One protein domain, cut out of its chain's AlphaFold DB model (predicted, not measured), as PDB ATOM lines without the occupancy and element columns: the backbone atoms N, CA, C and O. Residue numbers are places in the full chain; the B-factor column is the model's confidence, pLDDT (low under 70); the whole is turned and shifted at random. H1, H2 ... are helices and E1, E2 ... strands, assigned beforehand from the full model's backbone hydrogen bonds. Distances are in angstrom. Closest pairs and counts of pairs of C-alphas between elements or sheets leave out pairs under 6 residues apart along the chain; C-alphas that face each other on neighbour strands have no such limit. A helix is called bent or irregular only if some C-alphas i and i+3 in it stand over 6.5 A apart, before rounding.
ATOM      1  N   PRO A 241     105.614 114.078  97.010       70.44
ATOM      2  CA  PRO A 241     106.092 113.608  98.318       70.44
ATOM      3  C   PRO A 241     106.121 112.075  98.447       70.44
ATOM      4  O   PRO A 241     105.232 111.384  97.963       70.44
ATOM      5  N   TYR A 242     107.129 111.543  99.144       77.12
ATOM      6  CA  TYR A 242     107.228 110.116  99.483       77.12
ATOM      7  C   TYR A 242     106.864 109.876 100.941       77.12
ATOM      8  O   TYR A 242     107.091 110.744 101.780       77.12
ATOM      9  N   PHE A 243     106.402 108.675 101.283       74.31
ATOM     10  CA  PHE A 243     106.190 108.318 102.683       74.31
ATOM     11  C   PHE A 243     107.522 108.104 103.419       74.31
ATOM     12  O   PHE A 243     108.439 107.469 102.906       74.31
ATOM     13  N   SER A 244     107.649 108.603 104.645       68.06
ATOM     14  CA  SER A 244     108.804 108.446 105.540       68.06
ATOM     15  C   SER A 244     108.838 107.054 106.179       68.06
ATOM     16  O   SER A 244     108.922 106.913 107.396       68.06
ATOM     17  N   ASP A 245     108.788 106.016 105.345       69.88
ATOM     18  CA  ASP A 245     108.893 104.612 105.736       69.88
ATOM     19  C   ASP A 245     110.248 104.000 105.327       69.88
ATOM     20  O   ASP A 245     111.088 104.635 104.675       69.88
ATOM     21  N   SER A 246     110.476 102.750 105.742       67.31
ATOM     22  CA  SER A 246     111.698 101.996 105.432       67.31
ATOM     23  C   SER A 246     111.837 101.639 103.949       67.31
ATOM     24  O   SER A 246     112.958 101.405 103.493       67.31
ATOM     25  N   ARG A 247     110.730 101.619 103.192       69.81
ATOM     26  CA  ARG A 247     110.705 101.295 101.756       69.81
ATOM     27  C   ARG A 247     111.172 102.467 100.901       69.81
ATOM     28  O   ARG A 247     111.799 102.254  99.874       69.81
ATOM     29  N   ASN A 248     110.930 103.691 101.352       73.19
ATOM     30  CA  ASN A 248     111.293 104.917 100.653       73.19
ATOM     31  C   ASN A 248     112.599 105.531 101.182       73.19
ATOM     32  O   ASN A 248     112.719 106.748 101.259       73.19
ATOM     33  N   ASN A 249     113.594 104.758 101.623       78.69
ATOM     34  CA  ASN A 249     114.882 105.355 102.022       78.69
ATOM     35  C   ASN A 249     115.538 106.143 100.856       78.69
ATOM     36  O   ASN A 249     115.154 105.974  99.703       78.69
ATOM     37  N   ASN A 250     116.506 107.022 101.148       78.94
ATOM     38  CA  ASN A 250     117.064 107.955 100.152       78.94
ATOM     39  C   ASN A 250     117.580 107.245  98.883       78.94
ATOM     40  O   ASN A 250     117.294 107.688  97.772       78.94
ATOM     41  N   ALA A 251     118.273 106.109  99.033       79.25
ATOM     42  CA  ALA A 251     118.734 105.295  97.909       79.25
ATOM     43  C   ALA A 251     117.574 104.660  97.122       79.25
ATOM     44  O   ALA A 251     117.607 104.628  95.895       79.25
ATOM     45  N   ALA A 252     116.549 104.150  97.807       82.25
ATOM     46  CA  ALA A 252     115.373 103.560  97.174       82.25
ATOM     47  C   ALA A 252     114.560 104.599  96.391       82.25
ATOM     48  O   ALA A 252     114.156 104.312  95.268       82.25
ATOM     49  N   ILE A 253     114.387 105.810  96.938       83.50
ATOM     50  CA  ILE A 253     113.757 106.919  96.213       83.50
ATOM     51  C   ILE A 253     114.543 107.213  94.941       83.50
ATOM     52  O   ILE A 253     113.965 107.156  93.864       83.50
ATOM     53  N   LEU A 254     115.857 107.444  95.045       81.25
ATOM     54  CA  LEU A 254     116.679 107.777  93.881       81.25
ATOM     55  C   LEU A 254     116.573 106.710  92.782       81.25
ATOM     56  O   LEU A 254     116.355 107.043  91.620       81.25
ATOM     57  N   ARG A 255     116.655 105.422  93.143       81.31
ATOM     58  CA  ARG A 255     116.488 104.323  92.180       81.31
ATOM     59  C   ARG A 255     115.109 104.326  91.530       81.31
ATOM     60  O   ARG A 255     115.017 104.186  90.314       81.31
ATOM     61  N   ASN A 256     114.054 104.483  92.324       82.38
ATOM     62  CA  ASN A 256     112.687 104.490  91.815       82.38
ATOM     63  C   ASN A 256     112.444 105.669  90.872       82.38
ATOM     64  O   ASN A 256     111.766 105.491  89.867       82.38
ATOM     65  N   GLU A 257     113.025 106.838  91.142       80.81
ATOM     66  CA  GLU A 257     112.934 108.002  90.256       80.81
ATOM     67  C   GLU A 257     113.612 107.755  88.910       80.81
ATOM     68  O   GLU A 257     113.007 108.000  87.869       80.81
ATOM     69  N   PHE A 258     114.818 107.180  88.916       77.25
ATOM     70  CA  PHE A 258     115.512 106.791  87.685       77.25
ATOM     71  C   PHE A 258     114.758 105.729  86.877       77.25
ATOM     72  O   PHE A 258     114.804 105.763  85.649       77.25
ATOM     73  N   VAL A 259     114.065 104.797  87.542       78.81
ATOM     74  CA  VAL A 259     113.226 103.785  86.877       78.81
ATOM     75  C   VAL A 259     111.925 104.391  86.349       78.81
ATOM     76  O   VAL A 259     111.473 104.017  85.271       78.81
ATOM     77  N   ARG A 260     111.304 105.301  87.105       77.44
ATOM     78  CA  ARG A 260     110.005 105.887  86.757       77.44
ATOM     79  C   ARG A 260     110.115 106.867  85.597       77.44
ATOM     80  O   ARG A 260     109.223 106.892  84.756       77.44
ATOM     81  N   ASP A 261     111.163 107.683  85.582       74.38
ATOM     82  CA  ASP A 261     111.342 108.751  84.601       74.38
ATOM     83  C   ASP A 261     112.833 108.954  84.308       74.38
ATOM     84  O   ASP A 261     113.480 109.903  84.763       74.38
ATOM     85  N   THR A 262     113.396 107.999  83.561       73.12
ATOM     86  CA  THR A 262     114.808 108.030  83.172       73.12
ATOM     87  C   THR A 262     115.134 109.299  82.397       73.12
ATOM     88  O   THR A 262     116.158 109.906  82.679       73.12
ATOM     89  N   GLU A 263     114.259 109.749  81.490       75.06
ATOM     90  CA  GLU A 263     114.494 110.944  80.673       75.06
ATOM     91  C   GLU A 263     114.645 112.209  81.523       75.06
ATOM     92  O   GLU A 263     115.601 112.965  81.334       75.06
ATOM     93  N   ARG A 264     113.746 112.441  82.493       77.81
ATOM     94  CA  ARG A 264     113.856 113.586  83.414       77.81
ATOM     95  C   ARG A 264     115.120 113.510  84.254       77.81
ATOM     96  O   ARG A 264     115.791 114.525  84.422       77.81
ATOM     97  N   MET A 265     115.468 112.327  84.756       74.25
ATOM     98  CA  MET A 265     116.681 112.149  85.553       74.25
ATOM     99  C   MET A 265     117.946 112.342  84.711       74.25
ATOM    100  O   MET A 265     118.872 113.005  85.162       74.25
ATOM    101  N   THR A 266     117.961 111.898  83.454       72.19
ATOM    102  CA  THR A 266     119.075 112.148  82.528       72.19
ATOM    103  C   THR A 266     119.217 113.606  82.106       72.19
ATOM    104  O   THR A 266     120.217 113.937  81.491       72.19
ATOM    105  N   ARG A 267     118.275 114.509  82.424       78.25
ATOM    106  CA  ARG A 267     118.511 115.964  82.287       78.25
ATOM    107  C   ARG A 267     119.388 116.501  83.414       78.25
ATOM    108  O   ARG A 267     120.176 117.407  83.173       78.25
ATOM    109  N   TRP A 268     119.234 115.943  84.614       73.44
ATOM    110  CA  TRP A 268     119.985 116.326  85.812       73.44
ATOM    111  C   TRP A 268     121.324 115.602  85.940       73.44
ATOM    112  O   TRP A 268     122.235 116.141  86.555       73.44
ATOM    113  N   PHE A 269     121.417 114.389  85.393       73.25
ATOM    114  CA  PHE A 269     122.585 113.519  85.479       73.25
ATOM    115  C   PHE A 269     123.049 113.140  84.071       73.25
ATOM    116  O   PHE A 269     122.449 112.275  83.426       73.25
ATOM    117  N   GLN A 270     124.101 113.795  83.593       69.94
ATOM    118  CA  GLN A 270     124.783 113.488  82.342       69.94
ATOM    119  C   GLN A 270     125.941 112.514  82.568       69.94
ATOM    120  O   GLN A 270     126.483 112.362  83.665       69.94
ATOM    121  N   LYS A 271     126.342 111.843  81.488       65.31
ATOM    122  CA  LYS A 271     127.545 111.011  81.488       65.31
ATOM    123  C   LYS A 271     128.765 111.888  81.805       65.31
ATOM    124  O   LYS A 271     128.940 112.915  81.155       65.31
ATOM    125  N   ASN A 272     129.616 111.428  82.726       59.34
ATOM    126  CA  ASN A 272     130.799 112.121  83.269       59.34
ATOM    127  C   ASN A 272     130.510 113.221  84.312       59.34
ATOM    128  O   ASN A 272     131.443 113.909  84.724       59.34
ATOM    129  N   ASP A 273     129.267 113.381  84.775       59.16
ATOM    130  CA  ASP A 273     128.985 114.282  85.895       59.16
ATOM    131  C   ASP A 273     129.588 113.755  87.207       59.16
ATOM    132  O   ASP A 273     129.471 112.575  87.556       59.16
ATOM    133  N   ILE A 274     130.170 114.662  87.994       57.66
ATOM    134  CA  ILE A 274     130.631 114.367  89.354       57.66
ATOM    135  C   ILE A 274     129.434 114.476  90.303       57.66
ATOM    136  O   ILE A 274     129.012 115.571  90.679       57.66
ATOM    137  N   VAL A 275     128.883 113.335  90.723       59.31
ATOM    138  CA  VAL A 275     127.736 113.295  91.646       59.31
ATOM    139  C   VAL A 275     128.181 112.933  93.054       59.31
ATOM    140  O   VAL A 275     128.772 111.885  93.306       59.31
ATOM    141  N   ILE A 276     127.833 113.798  94.005       58.03
ATOM    142  CA  ILE A 276     128.195 113.630  95.410       58.03
ATOM    143  C   ILE A 276     127.080 112.925  96.168       58.03
ATOM    144  O   ILE A 276     125.976 113.451  96.317       58.03
ATOM    145  N   VAL A 277     127.393 111.764  96.733       63.09
ATOM    146  CA  VAL A 277     126.450 110.990  97.542       63.09
ATOM    147  C   VAL A 277     126.754 111.070  99.035       63.09
ATOM    148  O   VAL A 277     127.854 110.781  99.494       63.09
ATOM    149  N   ASP A 278     125.740 111.422  99.830       59.34
ATOM    150  CA  ASP A 278     125.769 111.200 101.281       59.34
ATOM    151  C   ASP A 278     125.579 109.700 101.593       59.34
ATOM    152  O   ASP A 278     125.051 108.935 100.785       59.34
ATOM    153  N   ARG A 279     125.914 109.272 102.814       58.56
ATOM    154  CA  ARG A 279     125.761 107.891 103.302       58.56
ATOM    155  C   ARG A 279     124.358 107.316 103.083       58.56
ATOM    156  O   ARG A 279     124.220 106.107 102.930       58.56
ATOM    157  N   GLY A 280     123.326 108.161 103.072       66.06
ATOM    158  CA  GLY A 280     121.949 107.745 102.788       66.06
ATOM    159  C   GLY A 280     121.733 107.172 101.379       66.06
ATOM    160  O   GLY A 280     120.747 106.475 101.169       66.06
ATOM    161  N   TYR A 281     122.650 107.428 100.443       69.56
ATOM    162  CA  TYR A 281     122.604 106.963  99.055       69.56
ATOM    163  C   TYR A 281     123.598 105.833  98.768       69.56
ATOM    164  O   TYR A 281     123.756 105.448  97.615       69.56
ATOM    165  N   ARG A 282     124.243 105.271  99.801       65.88
ATOM    166  CA  ARG A 282     125.245 104.201  99.662       65.88
ATOM    167  C   ARG A 282     124.759 103.037  98.806       65.88
ATOM    168  O   ARG A 282     125.531 102.500  98.031       65.88
ATOM    169  N   ASP A 283     123.492 102.658  98.928       70.69
ATOM    170  CA  ASP A 283     122.988 101.507  98.182       70.69
ATOM    171  C   ASP A 283     122.757 101.858  96.692       70.69
ATOM    172  O   ASP A 283     122.683 100.975  95.844       70.69
ATOM    173  N   ALA A 284     122.686 103.140  96.325       70.50
ATOM    174  CA  ALA A 284     122.534 103.577  94.937       70.50
ATOM    175  C   ALA A 284     123.857 103.596  94.140       70.50
ATOM    176  O   ALA A 284     123.839 103.964  92.971       70.50
ATOM    177  N   THR A 285     124.988 103.183  94.721       68.00
ATOM    178  CA  THR A 285     126.306 103.201  94.056       68.00
ATOM    179  C   THR A 285     126.349 102.394  92.764       68.00
ATOM    180  O   THR A 285     126.913 102.866  91.788       68.00
ATOM    181  N   GLU A 286     125.702 101.227  92.705       72.25
ATOM    182  CA  GLU A 286     125.637 100.417  91.478       72.25
ATOM    183  C   GLU A 286     124.873 101.130  90.349       72.25
ATOM    184  O   GLU A 286     125.257 101.064  89.182       72.25
ATOM    185  N   LEU A 287     123.807 101.861  90.696       73.38
ATOM    186  CA  LEU A 287     123.070 102.687  89.741       73.38
ATOM    187  C   LEU A 287     123.945 103.836  89.232       73.38
ATOM    188  O   LEU A 287     123.965 104.092  88.035       73.38
ATOM    189  N   LEU A 288     124.669 104.506  90.128       71.19
ATOM    190  CA  LEU A 288     125.536 105.634  89.785       71.19
ATOM    191  C   LEU A 288     126.722 105.188  88.919       71.19
ATOM    192  O   LEU A 288     126.982 105.792  87.883       71.19
ATOM    193  N   ALA A 289     127.353 104.060  89.250       69.31
ATOM    194  CA  ALA A 289     128.418 103.471  88.443       69.31
ATOM    195  C   ALA A 289     127.936 103.122  87.022       69.31
ATOM    196  O   ALA A 289     128.612 103.424  86.042       69.31
ATOM    197  N   ARG A 290     126.721 102.568  86.877       69.38
ATOM    198  CA  ARG A 290     126.104 102.318  85.559       69.38
ATOM    199  C   ARG A 290     125.880 103.587  84.732       69.38
ATOM    200  O   ARG A 290     125.762 103.490  83.514       69.38
ATOM    201  N   LEU A 291     125.795 104.746  85.379       63.09
ATOM    202  CA  LEU A 291     125.634 106.053  84.739       63.09
ATOM    203  C   LEU A 291     126.983 106.746  84.462       63.09
ATOM    204  O   LEU A 291     126.993 107.840  83.907       63.09
ATOM    205  N   GLY A 292     128.112 106.101  84.787       59.16
ATOM    206  CA  GLY A 292     129.457 106.655  84.597       59.16
ATOM    207  C   GLY A 292     129.860 107.670  85.668       59.16
ATOM    208  O   GLY A 292     130.607 108.595  85.371       59.16
ATOM    209  N   ILE A 293     129.323 107.527  86.882       60.75
ATOM    210  CA  ILE A 293     129.588 108.407  88.024       60.75
ATOM    211  C   ILE A 293     130.545 107.691  88.984       60.75
ATOM    212  O   ILE A 293     130.197 106.643  89.540       60.75
ATOM    213  N   GLU A 294     131.721 108.277  89.213       59.50
ATOM    214  CA  GLU A 294     132.782 107.680  90.035       59.50
ATOM    215  C   GLU A 294     132.631 108.004  91.543       59.50
ATOM    216  O   GLU A 294     132.297 109.134  91.918       59.50
ATOM    217  N   PRO A 295     132.861 107.030  92.445       63.38
ATOM    218  CA  PRO A 295     132.798 107.223  93.895       63.38
ATOM    219  C   PRO A 295     134.006 108.006  94.446       63.38
ATOM    220  O   PRO A 295     135.019 108.192  93.778       63.38
TER     221      PRO A 295
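What this domain is: This is residues 241 to 295 of the 448 residues of the protein "SWIM-type domain-containing protein" of Ooceraea biroi (UniProt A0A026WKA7). Two helices, H3 and H1, lie side by side and run the same way, and the short helix H2 follows the last residues of H1 after a tight link, making a corner with it. A loop from H2 runs back to the start of H3, while the short strand E1 lies on the side of H1 away from H3. The printed part has 55 residues, with one named strand and three named helices in the order E1, H1, H2, H3, and its class is mostly helix. It is compact, with a radius of gyration of the C-alphas of 11.2 A and spans of 32 by 24 by 14 A.

Where its parts are: Find C-alpha 279 at (125.761, 107.891, 103.302); from there H3, residues 279 to 290, runs 18.6 A to C-alpha 290 at (126.104, 102.318, 85.559). H3 is irregular: C-alphas 280 and 283 are 7.8 A apart. H1, residues 250 to 260, begins at C-alpha 250, (117.064, 107.955, 100.152), and is 15.3 A long. H2, residues 262 to 268, measures 10.1 A, and E1, residues 241 to 243, 6.9 A.

How they stand to each other: Look first at Ala 251 and Tyr 281, the closest C-alphas of H1 and H3, 4.4 A apart. These helices touch and run the same way at a shallow tilt of 34 degrees, only just short of steep. H2 is close to H1 but not clearly touching it: the closest C-alphas, of Phe 258 and Met 265, are 5.9 A apart. H1 and H2 run opposite ways at a steep tilt of 59 degrees. H2 and H3 are apart, and E1 is apart from both. E1 pairs with no named strand; its closest C-alpha to H1 is that of Tyr 242, 8.0 A from that of Ile 253. In H1 every O i to N i+4 pair is within hydrogen-bond range; in H2 2 of 3 are, and in H3 3 of 8, beside 6 of 9 O i to N i+3 pairs.

The domain as a whole: The two C-alphas farthest apart, of Asp 245 and Asn 272, are 32.3 A apart. The printed part has no cut. The link from H1 to H2 is tight, and those from E1 to H1 and from H2 to H3 are short. Residues 259 to 264, of which 262 to 264 belong to H2, stand free. The mean pLDDT of the printed part is 70.6; residues 244 to 247, 270 to 282, 285 and 289 to 295 are under 70.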